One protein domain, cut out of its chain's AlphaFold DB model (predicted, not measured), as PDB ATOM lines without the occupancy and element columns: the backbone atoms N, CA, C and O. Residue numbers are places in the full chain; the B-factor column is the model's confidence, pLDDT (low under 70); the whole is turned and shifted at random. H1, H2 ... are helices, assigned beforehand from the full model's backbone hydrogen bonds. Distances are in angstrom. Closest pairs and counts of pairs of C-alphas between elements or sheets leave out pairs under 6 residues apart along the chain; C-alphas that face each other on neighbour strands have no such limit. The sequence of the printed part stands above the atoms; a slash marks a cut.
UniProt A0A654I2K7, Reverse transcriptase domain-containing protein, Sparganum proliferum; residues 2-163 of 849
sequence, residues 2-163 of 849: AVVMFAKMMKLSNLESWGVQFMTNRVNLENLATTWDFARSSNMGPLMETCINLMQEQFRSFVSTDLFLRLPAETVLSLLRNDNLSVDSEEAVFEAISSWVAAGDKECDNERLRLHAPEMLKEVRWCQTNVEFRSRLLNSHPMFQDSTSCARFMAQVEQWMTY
ATOM      1  N   ALA A   2     189.857 164.613 161.442       48.72
ATOM      2  CA  ALA A   2     189.978 165.428 160.213       48.72
ATOM      3  C   ALA A   2     191.107 164.997 159.249       48.72
ATOM      4  O   ALA A   2     190.899 164.929 158.042       48.72
ATOM      5  N   VAL A   3     192.286 164.645 159.777       55.03
ATOM      6  CA  VAL A   3     193.413 164.135 158.969       55.03
ATOM      7  C   VAL A   3     193.063 162.817 158.271       55.03
ATOM      8  O   VAL A   3     193.452 162.614 157.128       55.03
ATOM      9  N   VAL A   4     192.290 161.950 158.930       64.62
ATOM     10  CA  VAL A   4     191.882 160.651 158.376       64.62
ATOM     11  C   VAL A   4     190.817 160.831 157.299       64.62
ATOM     12  O   VAL A   4     190.924 160.222 156.242       64.62
ATOM     13  N   MET A   5     189.854 161.737 157.503       61.16
ATOM     14  CA  MET A   5     188.881 162.102 156.463       61.16
ATOM     15  C   MET A   5     189.556 162.679 155.231       61.16
ATOM     16  O   MET A   5     189.224 162.309 154.111       61.16
ATOM     17  N   PHE A   6     190.532 163.563 155.436       49.12
ATOM     18  CA  PHE A   6     191.316 164.113 154.346       49.12
ATOM     19  C   PHE A   6     192.105 163.021 153.617       49.12
ATOM     20  O   PHE A   6     192.062 162.959 152.394       49.12
ATOM     21  N   ALA A   7     192.775 162.125 154.348       56.03
ATOM     22  CA  ALA A   7     193.499 161.005 153.758       56.03
ATOM     23  C   ALA A   7     192.574 160.098 152.934       56.03
ATOM     24  O   ALA A   7     192.901 159.782 151.793       56.03
ATOM     25  N   LYS A   8     191.389 159.771 153.460       62.69
ATOM     26  CA  LYS A   8     190.372 158.961 152.782       62.69
ATOM     27  C   LYS A   8     189.825 159.649 151.529       62.69
ATOM     28  O   LYS A   8     189.765 159.040 150.465       62.69
ATOM     29  N   MET A   9     189.505 160.941 151.621       56.03
ATOM     30  CA  MET A   9     189.037 161.754 150.491       56.03
ATOM     31  C   MET A   9     190.097 161.866 149.385       56.03
ATOM     32  O   MET A   9     189.770 161.813 148.204       56.03
ATOM     33  N   MET A  10     191.373 161.965 149.767       51.94
ATOM     34  CA  MET A  10     192.513 162.040 148.850       51.94
ATOM     35  C   MET A  10     193.067 160.661 148.442       51.94
ATOM     36  O   MET A  10     194.075 160.605 147.741       51.94
ATOM     37  N   LYS A  11     192.437 159.556 148.875       64.94
ATOM     38  CA  LYS A  11     192.864 158.161 148.642       64.94
ATOM     39  C   LYS A  11     194.317 157.864 149.066       64.94
ATOM     40  O   LYS A  11     195.026 157.096 148.420       64.94
ATOM     41  N   LEU A  12     194.772 158.469 150.163       61.41
ATOM     42  CA  LEU A  12     196.103 158.279 150.748       61.41
ATOM     43  C   LEU A  12     196.077 157.167 151.810       61.41
ATOM     44  O   LEU A  12     196.038 157.447 153.009       61.41
ATOM     45  N   SER A  13     196.142 155.909 151.371       63.28
ATOM     46  CA  SER A  13     196.012 154.711 152.222       63.28
ATOM     47  C   SER A  13     196.993 154.663 153.403       63.28
ATOM     48  O   SER A  13     196.596 154.346 154.522       63.28
ATOM     49  N   ASN A  14     198.256 155.050 153.203       61.53
ATOM     50  CA  ASN A  14     199.262 155.051 154.276       61.53
ATOM     51  C   ASN A  14     198.972 156.102 155.361       61.53
ATOM     52  O   ASN A  14     199.202 155.860 156.545       61.53
ATOM     53  N   LEU A  15     198.453 157.272 154.971       54.78
ATOM     54  CA  LEU A  15     198.105 158.342 155.910       54.78
ATOM     55  C   LEU A  15     196.785 158.042 156.632       54.78
ATOM     56  O   LEU A  15     196.639 158.379 157.806       54.78
ATOM     57  N   GLU A  16     195.847 157.390 155.941       68.81
ATOM     58  CA  GLU A  16     194.623 156.859 156.536       68.81
ATOM     59  C   GLU A  16     194.968 155.813 157.600       68.81
ATOM     60  O   GLU A  16     194.571 155.979 158.749       68.81
ATOM     61  N   SER A  17     195.791 154.816 157.258       70.00
ATOM     62  CA  SER A  17     196.245 153.773 158.184       70.00
ATOM     63  C   SER A  17     196.964 154.358 159.405       70.00
ATOM     64  O   SER A  17     196.577 154.075 160.539       70.00
ATOM     65  N   TRP A  18     197.928 155.262 159.195       78.62
ATOM     66  CA  TRP A  18     198.629 155.933 160.294       78.62
ATOM     67  C   TRP A  18     197.678 156.733 161.190       78.62
ATOM     68  O   TRP A  18     197.772 156.683 162.415       78.62
ATOM     69  N   GLY A  19     196.745 157.479 160.594       65.88
ATOM     70  CA  GLY A  19     195.808 158.304 161.344       65.88
ATOM     71  C   GLY A  19     194.756 157.488 162.100       65.88
ATOM     72  O   GLY A  19     194.376 157.882 163.202       65.88
ATOM     73  N   VAL A  20     194.321 156.348 161.551       75.50
ATOM     74  CA  VAL A  20     193.481 155.363 162.250       75.50
ATOM     75  C   VAL A  20     194.250 154.779 163.432       75.50
ATOM     76  O   VAL A  20     193.765 154.872 164.554       75.50
ATOM     77  N   GLN A  21     195.479 154.303 163.222       73.06
ATOM     78  CA  GLN A  21     196.323 153.745 164.283       73.06
ATOM     79  C   GLN A  21     196.615 154.763 165.398       73.06
ATOM     80  O   GLN A  21     196.576 154.436 166.583       73.06
ATOM     81  N   PHE A  22     196.845 156.028 165.038       74.06
ATOM     82  CA  PHE A  22     197.034 157.113 165.999       74.06
ATOM     83  C   PHE A  22     195.801 157.337 166.887       74.06
ATOM     84  O   PHE A  22     195.953 157.624 168.073       74.06
ATOM     85  N   MET A  23     194.592 157.228 166.324       73.19
ATOM     86  CA  MET A  23     193.352 157.346 167.095       73.19
ATOM     87  C   MET A  23     193.089 156.099 167.934       73.19
ATOM     88  O   MET A  23     192.754 156.250 169.102       73.19
ATOM     89  N   THR A  24     193.305 154.902 167.378       77.50
ATOM     90  CA  THR A  24     193.188 153.620 168.089       77.50
ATOM     91  C   THR A  24     193.993 153.624 169.390       77.50
ATOM     92  O   THR A  24     193.458 153.289 170.438       77.50
ATOM     93  N   ASN A  25     195.228 154.131 169.367       71.81
ATOM     94  CA  ASN A  25     196.092 154.198 170.553       71.81
ATOM     95  C   ASN A  25     195.661 155.240 171.607       71.81
ATOM     96  O   ASN A  25     196.346 155.409 172.613       71.81
ATOM     97  N   ARG A  26     194.602 156.018 171.360       72.81
ATOM     98  CA  ARG A  26     194.175 157.136 172.218       72.81
ATOM     99  C   ARG A  26     192.678 157.131 172.522       72.81
ATOM    100  O   ARG A  26     192.176 158.131 173.035       72.81
ATOM    101  N   VAL A  27     191.958 156.058 172.191       77.00
ATOM    102  CA  VAL A  27     190.535 155.934 172.536       77.00
ATOM    103  C   VAL A  27     190.404 155.746 174.049       77.00
ATOM    104  O   VAL A  27     191.080 154.907 174.634       77.00
ATOM    105  N   ASN A  28     189.551 156.542 174.688       78.50
ATOM    106  CA  ASN A  28     189.221 156.461 176.111       78.50
ATOM    107  C   ASN A  28     187.727 156.785 176.317       78.50
ATOM    108  O   ASN A  28     187.059 157.202 175.374       78.50
ATOM    109  N   LEU A  29     187.183 156.608 177.528       73.50
ATOM    110  CA  LEU A  29     185.748 156.831 177.777       73.50
ATOM    111  C   LEU A  29     185.279 158.263 177.467       73.50
ATOM    112  O   LEU A  29     184.158 158.440 176.998       73.50
ATOM    113  N   GLU A  30     186.126 159.275 177.677       76.56
ATOM    114  CA  GLU A  30     185.778 160.683 177.431       76.56
ATOM    115  C   GLU A  30     185.598 160.978 175.936       76.56
ATOM    116  O   GLU A  30     184.695 161.713 175.538       76.56
ATOM    117  N   ASN A  31     186.443 160.385 175.088       81.00
ATOM    118  CA  ASN A  31     186.401 160.592 173.641       81.00
ATOM    119  C   ASN A  31     185.644 159.491 172.878       81.00
ATOM    120  O   ASN A  31     185.444 159.630 171.664       81.00
ATOM    121  N   LEU A  32     185.181 158.443 173.567       84.56
ATOM    122  CA  LEU A  32     184.539 157.265 172.981       84.56
ATOM    123  C   LEU A  32     183.317 157.628 172.138       84.56
ATOM    124  O   LEU A  32     183.204 157.155 171.014       84.56
ATOM    125  N   ALA A  33     182.441 158.514 172.623       83.12
ATOM    126  CA  ALA A  33     181.245 158.932 171.883       83.12
ATOM    127  C   ALA A  33     181.598 159.572 170.537       83.12
ATOM    128  O   ALA A  33     181.108 159.154 169.489       83.12
ATOM    129  N   THR A  34     182.512 160.544 170.561       83.88
ATOM    130  CA  THR A  34     182.953 161.241 169.346       83.88
ATOM    131  C   THR A  34     183.697 160.315 168.384       83.88
ATOM    132  O   THR A  34     183.519 160.408 167.171       83.88
ATOM    133  N   THR A  35     184.505 159.396 168.916       84.75
ATOM    134  CA  THR A  35     185.295 158.451 168.121       84.75
ATOM    135  C   THR A  35     184.416 157.368 167.510       84.75
ATOM    136  O   THR A  35     184.600 157.042 166.341       84.75
ATOM    137  N   TRP A  36     183.419 156.873 168.244       86.19
ATOM    138  CA  TRP A  36     182.428 155.919 167.758       86.19
ATOM    139  C   TRP A  36     181.576 156.502 166.630       86.19
ATOM    140  O   TRP A  36     181.482 155.904 165.556       86.19
ATOM    141  N   ASP A  37     181.009 157.697 166.828       84.19
ATOM    142  CA  ASP A  37     180.199 158.366 165.803       84.19
ATOM    143  C   ASP A  37     181.027 158.651 164.537       84.19
ATOM    144  O   ASP A  37     180.552 158.461 163.412       84.19
ATOM    145  N   PHE A  38     182.301 159.014 164.703       83.56
ATOM    146  CA  PHE A  38     183.248 159.176 163.603       83.56
ATOM    147  C   PHE A  38     183.565 157.856 162.881       83.56
ATOM    148  O   PHE A  38     183.499 157.791 161.651       83.56
ATOM    149  N   ALA A  39     183.899 156.801 163.627       85.75
ATOM    150  CA  ALA A  39     184.261 155.497 163.081       85.75
ATOM    151  C   ALA A  39     183.098 154.881 162.294       85.75
ATOM    152  O   ALA A  39     183.300 154.378 161.188       85.75
ATOM    153  N   ARG A  40     181.876 155.003 162.827       83.94
ATOM    154  CA  ARG A  40     180.639 154.529 162.203       83.94
ATOM    155  C   ARG A  40     180.293 155.314 160.941       83.94
ATOM    156  O   ARG A  40     180.092 154.712 159.894       83.94
ATOM    157  N   SER A  41     180.264 156.649 161.013       80.94
ATOM    158  CA  SER A  41     179.953 157.497 159.845       80.94
ATOM    159  C   SER A  41     180.965 157.334 158.710       80.94
ATOM    160  O   SER A  41     180.613 157.451 157.539       80.94
ATOM    161  N   SER A  42     182.214 157.018 159.053       76.25
ATOM    162  CA  SER A  42     183.293 156.830 158.086       76.25
ATOM    163  C   SER A  42     183.522 155.365 157.692       76.25
ATOM    164  O   SER A  42     184.438 155.107 156.909       76.25
ATOM    165  N   ASN A  43     182.730 154.421 158.214       81.56
ATOM    166  CA  ASN A  43     182.851 152.970 158.023       81.56
ATOM    167  C   ASN A  43     184.290 152.438 158.229       81.56
ATOM    168  O   ASN A  43     184.890 151.848 157.328       81.56
ATOM    169  N   MET A  44     184.888 152.734 159.388       79.31
ATOM    170  CA  MET A  44     186.261 152.344 159.741       79.31
ATOM    171  C   MET A  44     186.272 151.141 160.686       79.31
ATOM    172  O   MET A  44     186.292 151.315 161.904       79.31
ATOM    173  N   GLY A  45     186.329 149.932 160.121       82.12
ATOM    174  CA  GLY A  45     186.320 148.666 160.871       82.12
ATOM    175  C   GLY A  45     187.296 148.611 162.059       82.12
ATOM    176  O   GLY A  45     186.831 148.468 163.187       82.12
ATOM    177  N   PRO A  46     188.613 148.833 161.872       80.44
ATOM    178  CA  PRO A  46     189.594 148.704 162.961       80.44
ATOM    179  C   PRO A  46     189.357 149.669 164.133       80.44
ATOM    180  O   PRO A  46     189.591 149.345 165.298       80.44
ATOM    181  N   LEU A  47     188.871 150.878 163.837       83.12
ATOM    182  CA  LEU A  47     188.572 151.878 164.860       83.12
ATOM    183  C   LEU A  47     187.262 151.557 165.590       83.12
ATOM    184  O   LEU A  47     187.173 151.770 166.798       83.12
ATOM    185  N   MET A  48     186.267 151.022 164.873       82.88
ATOM    186  CA  MET A  48     185.030 150.519 165.472       82.88
ATOM    187  C   MET A  48     185.312 149.339 166.402       82.88
ATOM    188  O   MET A  48     184.814 149.345 167.523       82.88
ATOM    189  N   GLU A  49     186.154 148.389 165.991       83.94
ATOM    190  CA  GLU A  49     186.598 147.274 166.840       83.94
ATOM    191  C   GLU A  49     187.306 147.772 168.098       83.94
ATOM    192  O   GLU A  49     186.984 147.331 169.195       83.94
ATOM    193  N   THR A  50     188.195 148.763 167.973       81.56
ATOM    194  CA  THR A  50     188.856 149.377 169.138       81.56
ATOM    195  C   THR A  50     187.834 149.984 170.109       81.56
ATOM    196  O   THR A  50     187.927 149.783 171.318       81.56
ATOM    197  N   CYS A  51     186.837 150.713 169.592       85.06
ATOM    198  CA  CYS A  51     185.771 151.287 170.417       85.06
ATOM    199  C   CYS A  51     184.929 150.196 171.093       85.06
ATOM    200  O   CYS A  51     184.619 150.321 172.274       85.06
ATOM    201  N   ILE A  52     184.586 149.130 170.365       84.75
ATOM    202  CA  ILE A  52     183.827 147.983 170.880       84.75
ATOM    203  C   ILE A  52     184.614 147.261 171.978       84.75
ATOM    204  O   ILE A  52     184.037 146.950 173.016       84.75
ATOM    205  N   ASN A  53     185.917 147.047 171.799       80.56
ATOM    206  CA  ASN A  53     186.772 146.435 172.816       80.56
ATOM    207  C   ASN A  53     186.808 147.294 174.085       80.56
ATOM    208  O   ASN A  53     186.609 146.774 175.178       80.56
ATOM    209  N   LEU A  54     186.935 148.620 173.954       78.12
ATOM    210  CA  LEU A  54     186.883 149.515 175.112       78.12
ATOM    211  C   LEU A  54     185.507 149.501 175.805       78.12
ATOM    212  O   LEU A  54     185.439 149.475 177.034       78.12
ATOM    213  N   MET A  55     184.408 149.483 175.034       84.25
ATOM    214  CA  MET A  55     183.048 149.320 175.573       84.25
ATOM    215  C   MET A  55     182.901 147.996 176.329       84.25
ATOM    216  O   MET A  55     182.196 147.946 177.334       84.25
ATOM    217  N   GLN A  56     183.555 146.930 175.859       79.06
ATOM    218  CA  GLN A  56     183.534 145.620 176.502       79.06
ATOM    219  C   GLN A  56     184.371 145.593 177.779       79.06
ATOM    220  O   GLN A  56     183.893 145.081 178.784       79.06
ATOM    221  N   GLU A  57     185.583 146.150 177.764       71.31
ATOM    222  CA  GLU A  57     186.506 146.183 178.907       71.31
ATOM    223  C   GLU A  57     186.002 147.071 180.051       71.31
ATOM    224  O   GLU A  57     186.173 146.733 181.224       71.31
ATOM    225  N   GLN A  58     185.354 148.192 179.721       74.06
ATOM    226  CA  GLN A  58     184.879 149.187 180.686       74.06
ATOM    227  C   GLN A  58     183.352 149.310 180.700       74.06
ATOM    228  O   GLN A  58     182.814 150.401 180.898       74.06
ATOM    229  N   PHE A  59     182.641 148.193 180.508       81.25
ATOM    230  CA  PHE A  59     181.185 148.189 180.347       81.25
ATOM    231  C   PHE A  59     180.445 148.869 181.508       81.25
ATOM    232  O   PHE A  59     179.548 149.665 181.254       81.25
ATOM    233  N   ARG A  60     180.858 148.664 182.768       71.62
ATOM    234  CA  ARG A  60     180.239 149.328 183.936       71.62
ATOM    235  C   ARG A  60     180.238 150.854 183.816       71.62
ATOM    236  O   ARG A  60     179.190 151.482 183.925       71.62
ATOM    237  N   SER A  61     181.408 151.442 183.583       73.12
ATOM    238  CA  SER A  61     181.551 152.893 183.435       73.12
ATOM    239  C   SER A  61     180.877 153.400 182.159       73.12
ATOM    240  O   SER A  61     180.369 154.517 182.124       73.12
ATOM    241  N   PHE A  62     180.852 152.572 181.114       81.69
ATOM    242  CA  PHE A  62     180.232 152.882 179.834       81.69
ATOM    243  C   PHE A  62     178.696 152.935 179.903       81.69
ATOM    244  O   PHE A  62     178.106 153.842 179.315       81.69
ATOM    245  N   VAL A  63     178.043 152.032 180.644       82.31
ATOM    246  CA  VAL A  63     176.572 151.996 180.795       82.31
ATOM    247  C   VAL A  63     176.024 153.305 181.370       82.31
ATOM    248  O   VAL A  63     174.933 153.729 180.998       82.31
ATOM    249  N   SER A  64     176.796 153.995 182.215       78.19
ATOM    250  CA  SER A  64     176.427 155.303 182.773       78.19
ATOM    251  C   SER A  64     176.547 156.476 181.786       78.19
ATOM    252  O   SER A  64     176.243 157.606 182.159       78.19
ATOM    253  N   THR A  65     177.015 156.255 180.554       80.81
ATOM    254  CA  THR A  65     177.218 157.323 179.561       80.81
ATOM    255  C   THR A  65     176.019 157.504 178.628       80.81
ATOM    256  O   THR A  65     175.371 156.540 178.221       80.81
ATOM    257  N   ASP A  66     175.807 158.736 178.156       82.31
ATOM    258  CA  ASP A  66     174.776 159.056 177.152       82.31
ATOM    259  C   ASP A  66     174.972 158.316 175.817       82.31
ATOM    260  O   ASP A  66     174.051 158.217 175.004       82.31
ATOM    261  N   LEU A  67     176.185 157.825 175.534       85.50
ATOM    262  CA  LEU A  67     176.449 157.034 174.335       85.50
ATOM    263  C   LEU A  67     175.703 155.700 174.384       85.50
ATOM    264  O   LEU A  67     175.107 155.322 173.377       85.50
ATOM    265  N   PHE A  68     175.711 155.018 175.533       86.62
ATOM    266  CA  PHE A  68     175.075 153.711 175.693       86.62
ATOM    267  C   PHE A  68     173.575 153.781 175.389       86.62
ATOM    268  O   PHE A  68     173.079 153.019 174.562       86.62
ATOM    269  N   LEU A  69     172.874 154.773 175.947       84.88
ATOM    270  CA  LEU A  69     171.431 154.977 175.749       84.88
ATOM    271  C   LEU A  69     171.044 155.292 174.289       84.88
ATOM    272  O   LEU A  69     169.914 155.021 173.862       84.88
ATOM    273  N   ARG A  70     171.984 155.841 173.505       83.94
ATOM    274  CA  ARG A  70     171.824 156.171 172.077       83.94
ATOM    275  C   ARG A  70     172.277 155.058 171.127       83.94
ATOM    276  O   ARG A  70     172.126 155.219 169.913       83.94
ATOM    277  N   LEU A  71     172.858 153.964 171.624       85.50
ATOM    278  CA  LEU A  71     173.331 152.890 170.752       85.50
ATOM    279  C   LEU A  71     172.167 152.181 170.035       85.50
ATOM    280  O   LEU A  71     171.109 151.982 170.639       85.50
ATOM    281  N   PRO A  72     172.366 151.746 168.774       85.19
ATOM    282  CA  PRO A  72     171.421 150.873 168.084       85.19
ATOM    283  C   PRO A  72     171.240 149.538 168.814       85.19
ATOM    284  O   PRO A  72     172.201 148.995 169.366       85.19
ATOM    285  N   ALA A  73     170.033 148.971 168.745       84.38
ATOM    286  CA  ALA A  73     169.694 147.712 169.409       84.38
ATOM    287  C   ALA A  73     170.630 146.558 169.015       84.38
ATOM    288  O   ALA A  73     171.071 145.800 169.874       84.38
ATOM    289  N   GLU A  74     170.988 146.458 167.732       85.12
ATOM    290  CA  GLU A  74     171.902 145.425 167.229       85.12
ATOM    291  C   GLU A  74     173.306 145.538 167.833       85.12
ATOM    292  O   GLU A  74     173.919 144.528 168.177       85.12
ATOM    293  N   THR A  75     173.806 146.765 168.021       85.62
ATOM    294  CA  THR A  75     175.108 146.994 168.657       85.62
ATOM    295  C   THR A  75     175.065 146.570 170.120       85.62
ATOM    296  O   THR A  75     175.947 145.837 170.561       85.62
ATOM    297  N   VAL A  76     174.021 146.956 170.859       87.88
ATOM    298  CA  VAL A  76     173.846 146.541 172.260       87.88
ATOM    299  C   VAL A  76     173.734 145.020 172.362       87.88
ATOM    300  O   VAL A  76     174.434 144.409 173.163       87.88
ATOM    301  N   LEU A  77     172.950 144.382 171.492       86.38
ATOM    302  CA  LEU A  77     172.817 142.926 171.455       86.38
ATOM    303  C   LEU A  77     174.154 142.232 171.142       86.38
ATOM    304  O   LEU A  77     174.480 141.224 171.762       86.38
ATOM    305  N   SER A  78     174.963 142.784 170.231       86.19
ATOM    306  CA  SER A  78     176.304 142.260 169.931       86.19
ATOM    307  C   SER A  78     177.270 142.376 171.116       86.19
ATOM    308  O   SER A  78     178.072 141.471 171.340       86.19
ATOM    309  N   LEU A  79     177.161 143.450 171.909       86.38
ATOM    310  CA  LEU A  79     177.940 143.625 173.135       86.38
ATOM    311  C   LEU A  79     177.524 142.597 174.193       86.38
ATOM    312  O   LEU A  79     178.389 141.967 174.793       86.38
ATOM    313  N   LEU A  80     176.216 142.395 174.384       85.38
ATOM    314  CA  LEU A  80     175.662 141.444 175.356       85.38
ATOM    315  C   LEU A  80     175.980 139.983 175.008       85.38
ATOM    316  O   LEU A  80     176.282 139.194 175.902       85.38
ATOM    317  N   ARG A  81     175.980 139.639 173.713       85.38
ATOM    318  CA  ARG A  81     176.376 138.315 173.196       85.38
ATOM    319  C   ARG A  81     177.842 137.979 173.420       85.38
ATOM    320  O   ARG A  81     178.213 136.810 173.324       85.38
ATOM    321  N   ASN A  82     178.692 138.977 173.654       78.94
ATOM    322  CA  ASN A  82     180.113 138.733 173.821       78.94
ATOM    323  C   ASN A  82     180.399 138.117 175.197       78.94
ATOM    324  O   ASN A  82     180.116 138.698 176.246       78.94
ATOM    325  N   ASP A  83     181.023 136.941 175.187       71.62
ATOM    326  CA  ASP A  83     181.393 136.224 176.401       71.62
ATOM    327  C   ASP A  83     182.484 136.934 177.224       71.62
ATOM    328  O   ASP A  83     182.553 136.722 178.428       71.62
ATOM    329  N   ASN A  84     183.278 137.839 176.639       66.88
ATOM    330  CA  ASN A  84     184.344 138.581 177.333       66.88
ATOM    331  C   ASN A  84     183.873 139.899 177.992       66.88
ATOM    332  O   ASN A  84     184.694 140.664 178.494       66.88
ATOM    333  N   LEU A  85     182.568 140.187 177.998       74.44
ATOM    334  CA  LEU A  85     182.016 141.461 178.463       74.44
ATOM    335  C   LEU A  85     182.293 141.733 179.961       74.44
ATOM    336  O   LEU A  85     181.963 140.913 180.828       74.44
ATOM    337  N   SER A  86     182.853 142.908 180.279       68.00
ATOM    338  CA  SER A  86     183.329 143.277 181.618       68.00
ATOM    339  C   SER A  86     182.256 143.753 182.584       68.00
ATOM    340  O   SER A  86     181.967 144.942 182.674       68.00
ATOM    341  N   VAL A  87     181.680 142.813 183.332       68.56
ATOM    342  CA  VAL A  87     180.663 143.094 184.350       68.56
ATOM    343  C   VAL A  87     180.988 142.390 185.650       68.56
ATOM    344  O   VAL A  87     181.615 141.330 185.636       68.56
ATOM    345  N   ASP A  88     180.503 142.986 186.729       57.47
ATOM    346  CA  ASP A  88     180.655 142.471 188.084       57.47
ATOM    347  C   ASP A  88     179.639 141.367 188.390       57.47
ATOM    348  O   ASP A  88     179.889 140.477 189.190       57.47
ATOM    349  N   SER A  89     178.476 141.407 187.738       67.12
ATOM    350  CA  SER A  89     177.440 140.396 187.902       67.12
ATOM    351  C   SER A  89     176.465 140.400 186.721       67.12
ATOM    352  O   SER A  89     176.427 141.346 185.928       67.12
ATOM    353  N   GLU A  90     175.666 139.342 186.575       79.31
ATOM    354  CA  GLU A  90     174.617 139.290 185.545       79.31
ATOM    355  C   GLU A  90     173.419 140.184 185.890       79.31
ATOM    356  O   GLU A  90     172.713 140.645 184.995       79.31
ATOM    357  N   GLU A  91     173.232 140.529 187.163       78.88
ATOM    358  CA  GLU A  91     172.290 141.568 187.585       78.88
ATOM    359  C   GLU A  91     172.674 142.924 186.981       78.88
ATOM    360  O   GLU A  91     171.816 143.608 186.436       78.88
ATOM    361  N   ALA A  92     173.963 143.283 186.961       73.38
ATOM    362  CA  ALA A  92     174.418 144.530 186.335       73.38
ATOM    363  C   ALA A  92     174.141 144.573 184.817       73.38
ATOM    364  O   ALA A  92     173.909 145.638 184.245       73.38
ATOM    365  N   VAL A  93     174.142 143.413 184.158       84.06
ATOM    366  CA  VAL A  93     173.791 143.274 182.736       84.06
ATOM    367  C   VAL A  93     172.303 143.525 182.540       84.06
ATOM    368  O   VAL A  93     171.916 144.255 181.629       84.06
ATOM    369  N   PHE A  94     171.475 142.957 183.418       86.19
ATOM    370  CA  PHE A  94     170.041 143.211 183.427       86.19
ATOM    371  C   PHE A  94     169.732 144.693 183.684       86.19
ATOM    372  O   PHE A  94     168.960 145.283 182.933       86.19
ATOM    373  N   GLU A  95     170.374 145.325 184.669       82.69
ATOM    374  CA  GLU A  95     170.202 146.756 184.968       82.69
ATOM    375  C   GLU A  95     170.614 147.654 183.789       82.69
ATOM    376  O   GLU A  95     169.973 148.672 183.505       82.69
ATOM    377  N   ALA A  96     171.644 147.258 183.035       85.69
ATOM    378  CA  ALA A  96     172.033 147.946 181.808       85.69
ATOM    379  C   ALA A  96     170.948 147.831 180.721       85.69
ATOM    380  O   ALA A  96     170.600 148.832 180.090       85.69
ATOM    381  N   ILE A  97     170.372 146.639 180.523       87.81
ATOM    382  CA  ILE A  97     169.242 146.431 179.600       87.81
ATOM    383  C   ILE A  97     168.042 147.274 180.043       87.81
ATOM    384  O   ILE A  97     167.466 147.990 179.226       87.81
ATOM    385  N   SER A  98     167.705 147.241 181.334       85.31
ATOM    386  CA  SER A  98     166.645 148.045 181.948       85.31
ATOM    387  C   SER A  98     166.811 149.534 181.637       85.31
ATOM    388  O   SER A  98     165.920 150.157 181.052       85.31
ATOM    389  N   SER A  99     168.000 150.081 181.899       85.75
ATOM    390  CA  SER A  99     168.327 151.489 181.653       85.75
ATOM    391  C   SER A  99     168.229 151.872 180.171       85.75
ATOM    392  O   SER A  99     167.702 152.931 179.831       85.75
ATOM    393  N   TRP A 100     168.691 151.003 179.263       88.12
ATOM    394  CA  TRP A 100     168.629 151.245 177.818       88.12
ATOM    395  C   TRP A 100     167.192 151.230 177.271       88.12
ATOM    396  O   TRP A 100     166.842 152.038 176.403       88.12
ATOM    397  N   VAL A 101     166.350 150.335 177.796       85.00
ATOM    398  CA  VAL A 101     164.926 150.248 177.444       85.00
ATOM    399  C   VAL A 101     164.148 151.438 178.018       85.00
ATOM    400  O   VAL A 101     163.297 151.995 177.326       85.00
ATOM    401  N   ALA A 102     164.467 151.875 179.241       81.31
ATOM    402  CA  ALA A 102     163.822 153.017 179.899       81.31
ATOM    403  C   ALA A 102     164.094 154.357 179.195       81.31
ATOM    404  O   ALA A 102     163.280 155.272 179.289       81.31
ATOM    405  N   ALA A 103     165.213 154.467 178.474       78.62
ATOM    406  CA  ALA A 103     165.585 155.664 177.722       78.62
ATOM    407  C   ALA A 103     164.814 155.862 176.398       78.62
ATOM    408  O   ALA A 103     165.097 156.817 175.679       78.62
ATOM    409  N   GLY A 104     163.883 154.970 176.036       66.25
ATOM    410  CA  GLY A 104     163.017 155.155 174.866       66.25
ATOM    411  C   GLY A 104     162.006 156.297 175.051       66.25
ATOM    412  O   GLY A 104     161.481 156.488 176.149       66.25
ATOM    413  N   ASP A 105     161.717 157.044 173.979       59.41
ATOM    414  CA  ASP A 105     160.712 158.116 173.989       59.41
ATOM    415  C   ASP A 105     159.309 157.578 174.333       59.41
ATOM    416  O   ASP A 105     158.924 156.475 173.944       59.41
ATOM    417  N   LYS A 106     158.534 158.366 175.093       57.03
ATOM    418  CA  LYS A 106     157.214 157.975 175.630       57.03
ATOM    419  C   LYS A 106     156.050 158.095 174.637       57.03
ATOM    420  O   LYS A 106     154.923 157.773 175.005       57.03
ATOM    421  N   GLU A 107     156.291 158.530 173.405       50.19
ATOM    422  CA  GLU A 107     155.252 158.690 172.385       50.19
ATOM    423  C   GLU A 107     155.599 157.864 171.137       50.19
ATOM    424  O   GLU A 107     156.691 157.986 170.592       50.19
ATOM    425  N   CYS A 108     154.638 157.034 170.713       41.00
ATOM    426  CA  CYS A 108     154.706 155.974 169.693       41.00
ATOM    427  C   CYS A 108     155.478 154.700 170.092       41.00
ATOM    428  O   CYS A 108     156.700 154.658 170.095       41.00
ATOM    429  N   ASP A 109     154.702 153.649 170.394       52.06
ATOM    430  CA  ASP A 109     155.050 152.219 170.393       52.06
ATOM    431  C   ASP A 109     156.527 151.876 170.648       52.06
ATOM    432  O   ASP A 109     157.341 151.789 169.736       52.06
ATOM    433  N   ASN A 110     156.846 151.609 171.916       65.25
ATOM    434  CA  ASN A 110     158.186 151.315 172.421       65.25
ATOM    435  C   ASN A 110     158.794 150.034 171.784       65.25
ATOM    436  O   ASN A 110     158.781 148.953 172.383       65.25
ATOM    437  N   GLU A 111     159.325 150.145 170.559       74.12
ATOM    438  CA  GLU A 111     159.993 149.074 169.799       74.12
ATOM    439  C   GLU A 111     161.142 148.448 170.602       74.12
ATOM    440  O   GLU A 111     161.339 147.230 170.568       74.12
ATOM    441  N   ARG A 112     161.850 149.258 171.406       79.94
ATOM    442  CA  ARG A 112     162.898 148.782 172.324       79.94
ATOM    443  C   ARG A 112     162.350 147.758 173.320       79.94
ATOM    444  O   ARG A 112     162.960 146.706 173.492       79.94
ATOM    445  N   LEU A 113     161.196 148.031 173.929       79.38
ATOM    446  CA  LEU A 113     160.556 147.153 174.917       79.38
ATOM    447  C   LEU A 113     159.833 145.950 174.282       79.38
ATOM    448  O   LEU A 113     159.784 144.870 174.874       79.38
ATOM    449  N   ARG A 114     159.245 146.118 173.091       75.00
ATOM    450  CA  ARG A 114     158.458 145.064 172.428       75.00
ATOM    451  C   ARG A 114     159.304 144.068 171.639       75.00
ATOM    452  O   ARG A 114     159.044 142.869 171.732       75.00
ATOM    453  N   LEU A 115     160.275 144.552 170.867       79.69
ATOM    454  CA  LEU A 115     161.043 143.740 169.920       79.69
ATOM    455  C   LEU A 115     162.419 143.358 170.471       79.69
ATOM    456  O   LEU A 115     162.818 142.200 170.390       79.69
ATOM    457  N   HIS A 116     163.145 144.321 171.041       84.38
ATOM    458  CA  HIS A 116     164.557 144.128 171.380       84.38
ATOM    459  C   HIS A 116     164.788 143.627 172.808       84.38
ATOM    460  O   HIS A 116     165.672 142.800 173.017       84.38
ATOM    461  N   ALA A 117     163.980 144.063 173.778       84.94
ATOM    462  CA  ALA A 117     164.123 143.645 175.170       84.94
ATOM    463  C   ALA A 117     164.042 142.117 175.366       84.94
ATOM    464  O   ALA A 117     164.940 141.584 176.016       84.94
ATOM    465  N   PRO A 118     163.083 141.366 174.773       85.19
ATOM    466  CA  PRO A 118     163.059 139.908 174.908       85.19
ATOM    467  C   PRO A 118     164.326 139.230 174.370       85.19
ATOM    468  O   PRO A 118     164.826 138.292 174.985       85.19
ATOM    469  N   GLU A 119     164.874 139.712 173.250       86.06
ATOM    470  CA  GLU A 119     166.106 139.165 172.666       86.06
ATOM    471  C   GLU A 119     167.340 139.493 173.513       86.06
ATOM    472  O   GLU A 119     168.205 138.642 173.683       86.06
ATOM    473  N   MET A 120     167.408 140.686 174.108       89.19
ATOM    474  CA  MET A 120     168.489 141.050 175.029       89.19
ATOM    475  C   MET A 120     168.417 140.262 176.345       89.19
ATOM    476  O   MET A 120     169.450 139.843 176.862       89.19
ATOM    477  N   LEU A 121     167.213 139.999 176.869       87.44
ATOM    478  CA  LEU A 121     167.013 139.202 178.087       87.44
ATOM    479  C   LEU A 121     167.426 137.733 177.910       87.44
ATOM    480  O   LEU A 121     167.826 137.096 178.885       87.44
ATOM    481  N   LYS A 122     167.387 137.194 176.683       87.94
ATOM    482  CA  LYS A 122     167.941 135.865 176.367       87.94
ATOM    483  C   LYS A 122     169.457 135.803 176.516       87.94
ATOM    484  O   LYS A 122     169.979 134.725 176.780       87.94
ATOM    485  N   GLU A 123     170.158 136.923 176.359       88.06
ATOM    486  CA  GLU A 123     171.619 136.977 176.481       88.06
ATOM    487  C   GLU A 123     172.096 137.070 177.939       88.06
ATOM    488  O   GLU A 123     173.263 136.796 178.219       88.06
ATOM    489  N   VAL A 124     171.200 137.403 178.877       84.88
ATOM    490  CA  VAL A 124     171.488 137.376 180.320       84.88
ATOM    491  C   VAL A 124     171.671 135.929 180.776       84.88
ATOM    492  O   VAL A 124     170.840 135.053 180.509       84.88
ATOM    493  N   ARG A 125     172.752 135.660 181.510       82.31
ATOM    494  CA  ARG A 125     173.065 134.318 182.020       82.31
ATOM    495  C   ARG A 125     172.334 134.086 183.338       82.31
ATOM    496  O   ARG A 125     172.932 134.083 184.408       82.31
ATOM    497  N   TRP A 126     171.029 133.834 183.266       78.31
ATOM    498  CA  TRP A 126     170.151 133.673 184.437       78.31
ATOM    499  C   TRP A 126     170.583 132.584 185.433       78.31
ATOM    500  O   TRP A 126     170.244 132.660 186.609       78.31
ATOM    501  N   CYS A 127     171.369 131.585 185.013       70.81
ATOM    502  CA  CYS A 127     171.961 130.610 185.939       70.81
ATOM    503  C   CYS A 127     173.000 131.207 186.904       70.81
ATOM    504  O   CYS A 127     173.341 130.552 187.884       70.81
ATOM    505  N   GLN A 128     173.528 132.394 186.613       69.75
ATOM    506  CA  GLN A 128     174.523 133.094 187.426       69.75
ATOM    507  C   GLN A 128     173.899 134.219 188.269       69.75
ATOM    508  O   GLN A 128     174.628 134.867 189.009       69.75
ATOM    509  N   THR A 129     172.578 134.437 188.190       67.88
ATOM    510  CA  THR A 129     171.887 135.459 188.990       67.88
ATOM    511  C   THR A 129     171.346 134.907 190.310       67.88
ATOM    512  O   THR A 129     170.906 133.749 190.418       67.88
ATOM    513  N   ASN A 130     171.319 135.765 191.329       64.81
ATOM    514  CA  ASN A 130     170.820 135.436 192.660       64.81
ATOM    515  C   ASN A 130     169.319 135.061 192.626       64.81
ATOM    516  O   ASN A 130     168.515 135.651 191.900       64.81
ATOM    517  N   VAL A 131     168.931 134.059 193.422       63.19
ATOM    518  CA  VAL A 131     167.537 133.613 193.596       63.19
ATOM    519  C   VAL A 131     166.650 134.751 194.110       63.19
ATOM    520  O   VAL A 131     165.540 134.932 193.616       63.19
ATOM    521  N   GLU A 132     167.146 135.550 195.057       65.44
ATOM    522  CA  GLU A 132     166.396 136.673 195.631       65.44
ATOM    523  C   GLU A 132     166.234 137.849 194.666       65.44
ATOM    524  O   GLU A 132     165.248 138.581 194.741       65.44
ATOM    525  N   PHE A 133     167.200 138.038 193.764       68.56
ATOM    526  CA  PHE A 133     167.091 139.024 192.694       68.56
ATOM    527  C   PHE A 133     165.996 138.606 191.712       68.56
ATOM    528  O   PHE A 133     165.112 139.398 191.401       68.56
ATOM    529  N   ARG A 134     165.986 137.332 191.299       71.12
ATOM    530  CA  ARG A 134     164.969 136.779 190.391       71.12
ATOM    531  C   ARG A 134     163.550 136.891 190.952       71.12
ATOM    532  O   ARG A 134     162.654 137.279 190.209       71.12
ATOM    533  N   SER A 135     163.350 136.629 192.246       67.00
ATOM    534  CA  SER A 135     162.024 136.737 192.876       67.00
ATOM    535  C   SER A 135     161.530 138.181 193.025       67.00
ATOM    536  O   SER A 135     160.325 138.425 193.035       67.00
ATOM    537  N   ARG A 136     162.443 139.158 193.116       72.31
ATOM    538  CA  ARG A 136     162.120 140.590 193.254       72.31
ATOM    539  C   ARG A 136     162.136 141.365 191.934       72.31
ATOM    540  O   ARG A 136     161.616 142.481 191.888       72.31
ATOM    541  N   LEU A 137     162.670 140.773 190.868       70.69
ATOM    542  CA  LEU A 137     162.900 141.404 189.568       70.69
ATOM    543  C   LEU A 137     161.648 142.094 189.015       70.69
ATOM    544  O   LEU A 137     161.668 143.281 188.693       70.69
ATOM    545  N   LEU A 138     160.535 141.361 188.972       65.88
ATOM    546  CA  LEU A 138     159.283 141.842 188.396       65.88
ATOM    547  C   LEU A 138     158.649 142.978 189.222       65.88
ATOM    548  O   LEU A 138     157.992 143.841 188.651       65.88
ATOM    549  N   ASN A 139     158.903 143.023 190.534       69.38
ATOM    550  CA  ASN A 139     158.442 144.108 191.408       69.38
ATOM    551  C   ASN A 139     159.313 145.365 191.273       69.38
ATOM    552  O   ASN A 139     158.814 146.480 191.398       69.38
ATOM    553  N   SER A 140     160.614 145.192 191.028       71.25
ATOM    554  CA  SER A 140     161.554 146.306 190.848       71.25
ATOM    555  C   SER A 140     161.400 147.026 189.504       71.25
ATOM    556  O   SER A 140     161.683 148.218 189.420       71.25
ATOM    557  N   HIS A 141     160.913 146.328 188.469       76.00
ATOM    558  CA  HIS A 141     160.843 146.840 187.099       76.00
ATOM    559  C   HIS A 141     159.489 146.538 186.416       76.00
ATOM    560  O   HIS A 141     159.408 145.638 185.571       76.00
ATOM    561  N   PRO A 142     158.424 147.312 186.719       75.50
ATOM    562  CA  PRO A 142     157.060 147.063 186.223       75.50
ATOM    563  C   PRO A 142     156.934 147.089 184.692       75.50
ATOM    564  O   PRO A 142     156.156 146.341 184.111       75.50
ATOM    565  N   MET A 143     157.777 147.875 184.015       78.69
ATOM    566  CA  MET A 143     157.808 147.994 182.550       78.69
ATOM    567  C   MET A 143     157.978 146.653 181.811       78.69
ATOM    568  O   MET A 143     157.491 146.498 180.691       78.69
ATOM    569  N   PHE A 144     158.651 145.669 182.417       77.94
ATOM    570  CA  PHE A 144     158.798 144.335 181.828       77.94
ATOM    571  C   PHE A 144     157.577 143.435 182.072       77.94
ATOM    572  O   PHE A 144     157.379 142.495 181.301       77.94
ATOM    573  N   GLN A 145     156.753 143.718 183.089       73.25
ATOM    574  CA  GLN A 145     155.463 143.045 183.302       73.25
ATOM    575  C   GLN A 145     154.424 143.502 182.273       73.25
ATOM    576  O   GLN A 145     153.690 142.674 181.736       73.25
ATOM    577  N   ASP A 146     154.412 144.796 181.948       72.38
ATOM    578  CA  ASP A 146     153.475 145.375 180.978       72.38
ATOM    579  C   ASP A 146     153.685 144.820 179.552       72.38
ATOM    580  O   ASP A 146     152.773 144.812 178.722       72.38
ATOM    581  N   SER A 147     154.885 144.304 179.255       78.94
ATOM    582  CA  SER A 147     155.213 143.640 177.990       78.94
ATOM    583  C   SER A 147     154.925 142.138 178.052       78.94
ATOM    584  O   SER A 147     155.671 141.364 178.656       78.94
ATOM    585  N   THR A 148     153.891 141.681 177.332       80.00
ATOM    586  CA  THR A 148     153.487 140.260 177.286       80.00
ATOM    587  C   THR A 148     154.625 139.319 176.865       80.00
ATOM    588  O   THR A 148     154.697 138.182 177.329       80.00
ATOM    589  N   SER A 149     155.531 139.771 175.991       82.38
ATOM    590  CA  SER A 149     156.675 138.975 175.528       82.38
ATOM    591  C   SER A 149     157.754 138.816 176.603       82.38
ATOM    592  O   SER A 149     158.257 137.709 176.786       82.38
ATOM    593  N   CYS A 150     158.076 139.886 177.340       82.06
ATOM    594  CA  CYS A 150     159.058 139.842 178.428       82.06
ATOM    595  C   CYS A 150     158.524 139.037 179.619       82.06
ATOM    596  O   CYS A 150     159.222 138.158 180.117       82.06
ATOM    597  N   ALA A 151     157.264 139.255 180.010       80.56
ATOM    598  CA  ALA A 151     156.614 138.504 181.083       80.56
ATOM    599  C   ALA A 151     156.576 136.992 180.793       80.56
ATOM    600  O   ALA A 151     156.919 136.179 181.653       80.56
ATOM    601  N   ARG A 152     156.240 136.600 179.553       83.00
ATOM    602  CA  ARG A 152     156.258 135.190 179.127       83.00
ATOM    603  C   ARG A 152     157.664 134.594 179.173       83.00
ATOM    604  O   ARG A 152     157.820 133.458 179.610       83.00
ATOM    605  N   PHE A 153     158.677 135.338 178.728       84.94
ATOM    606  CA  PHE A 153     160.065 134.883 178.781       84.94
ATOM    607  C   PHE A 153     160.541 134.689 180.226       84.94
ATOM    608  O   PHE A 153     161.086 133.638 180.548       84.94
ATOM    609  N   MET A 154     160.267 135.644 181.119       82.31
ATOM    610  CA  MET A 154     160.630 135.530 182.536       82.31
ATOM    611  C   MET A 154     159.983 134.310 183.206       82.31
ATOM    612  O   MET A 154     160.669 133.576 183.915       82.31
ATOM    613  N   ALA A 155     158.710 134.027 182.906       79.44
ATOM    614  CA  ALA A 155     158.039 132.816 183.380       79.44
ATOM    615  C   ALA A 155     158.708 131.530 182.855       79.44
ATOM    616  O   ALA A 155     158.869 130.568 183.602       79.44
ATOM    617  N   GLN A 156     159.160 131.515 181.593       81.94
ATOM    618  CA  GLN A 156     159.919 130.388 181.035       81.94
ATOM    619  C   GLN A 156     161.274 130.200 181.723       81.94
ATOM    620  O   GLN A 156     161.673 129.061 181.953       81.94
ATOM    621  N   VAL A 157     161.980 131.285 182.062       81.62
ATOM    622  CA  VAL A 157     163.245 131.217 182.813       81.62
ATOM    623  C   VAL A 157     163.017 130.599 184.190       81.62
ATOM    624  O   VAL A 157     163.727 129.667 184.564       81.62
ATOM    625  N   GLU A 158     162.019 131.082 184.928       77.88
ATOM    626  CA  GLU A 158     161.693 130.585 186.266       77.88
ATOM    627  C   GLU A 158     161.280 129.108 186.232       77.88
ATOM    628  O   GLU A 158     161.854 128.285 186.947       77.88
ATOM    629  N   GLN A 159     160.382 128.742 185.314       79.00
ATOM    630  CA  GLN A 159     159.941 127.363 185.127       79.00
ATOM    631  C   GLN A 159     161.107 126.441 184.736       79.00
ATOM    632  O   GLN A 159     161.275 125.373 185.325       79.00
ATOM    633  N   TRP A 160     161.969 126.869 183.806       80.69
ATOM    634  CA  TRP A 160     163.147 126.106 183.386       80.69
ATOM    635  C   TRP A 160     164.103 125.806 184.549       80.69
ATOM    636  O   TRP A 160     164.657 124.710 184.642       80.69
ATOM    637  N   MET A 161     164.268 126.764 185.464       73.62
ATOM    638  CA  MET A 161     165.151 126.640 186.627       73.62
ATOM    639  C   MET A 161     164.610 125.670 187.690       73.62
ATOM    640  O   MET A 161     165.402 125.139 188.467       73.62
ATOM    641  N   THR A 162     163.299 125.405 187.707       73.44
ATOM    642  CA  THR A 162     162.654 124.463 188.645       73.44
ATOM    643  C   THR A 162     162.598 123.010 188.158       73.44
ATOM    644  O   THR A 162     162.407 122.109 188.974       73.44
ATOM    645  N   TYR A 163     162.789 122.747 186.858       74.69
ATOM    646  CA  TYR A 163     162.787 121.379 186.320       74.69
ATOM    647  C   TYR A 163     163.976 120.544 186.820       74.69
ATOM    648  O   TYR A 163     165.093 121.042 186.972       74.69
TER     649      TYR A 163
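What this domain is: This is residues 2 to 163 of the 849 residues of the protein "Reverse transcriptase domain-containing protein" of Sparganum proliferum (UniProt A0A654I2K7). The chain winds in loosely stacked turns along one long axis, with its helices in two rows: H1, H3, the short H5 and H6, H8 and H10 with the short H11 in one, and H2, H4, H7, H9 and H12 in the other. Helical hairpins H1-H2, H3-H4 and H8-H9 make three of the turns. The printed part has 162 residues with twelve named helices, H1 to H12 in chain order, and no named strand; the class is all helix. It is loose, with a radius of gyration of the C-alphas of 18.8 A, and elongated, spanning 60 by 34 by 24 A.

How they stand to each other: Start with H1, residues 2 to 9, and H2, residues 13 to 24: this hairpin touches at C-alphas Val 4 and Glu 16, its closest, 5.0 A apart. H3, residues 29 to 41, and H4, residues 45 to 57, form the next hairpin, closest at C-alphas Ala 39 and Met 48, 5.6 A. With residues 20 to 24 alone H2 touches H4, the same way at a shallow tilt of 9 degrees; the closest C-alphas are Thr 24 and Leu 47, 5.9 A. H5, residues 59 to 63, touches no helix; H6, residues 66 to 69, only just touches H8, residues 90 to 102, with 3 pairs of C-alphas within 8 A, the closest Leu 69 and Trp 100 at 5.1 A. H7, residues 73 to 80, is close to H4 but not clearly touching, at a steep tilt of 56 degrees, C-alphas Gln 56 and Leu 79 being closest at 6.8 A. The hub is H9, residues 111 to 123: it touches H7 at C-alphas Leu 77 and Met 120, 5.9 A, and its hairpin partner H8 at Val 101 and Arg 112, 5.7 A. H9 also touches residues 149 to 153 of H12, residues 148 to 162, closest at C-alphas Pro 118 and Cys 150, 5.3 A. H10, residues 131 to 140, is near H12; H11, residues 143 to 146, only just touches H12, with 3 pairs within 8 A, only at the corner. Every O i to N i+4 pair is within hydrogen-bond range in H1, H2, H4, H5, H7, H8 and H12, but 7 of 9 in H3, 5 of 9 in H9 and 4 of 6 in H10; H6 and H11 are too short for one.

Where its parts are: Find C-alpha 2 at (189.978, 165.428, 160.213), where H1 begins. H3 is 18.9 A long, H4 18.2 A, H8 18.4 A and H9 18.1 A. H12, 21.5 A, ends at C-alpha 162, (162.654, 124.463, 188.645).

The domain as a whole: The C-alphas farthest apart, Met 10 and Tyr 163, are 62.8 A apart. The printed part has no cut and no long link. Mean pLDDT of the printed part is 76.1, with 37 residues under 70, among them 2 to 16 and 104 to 110.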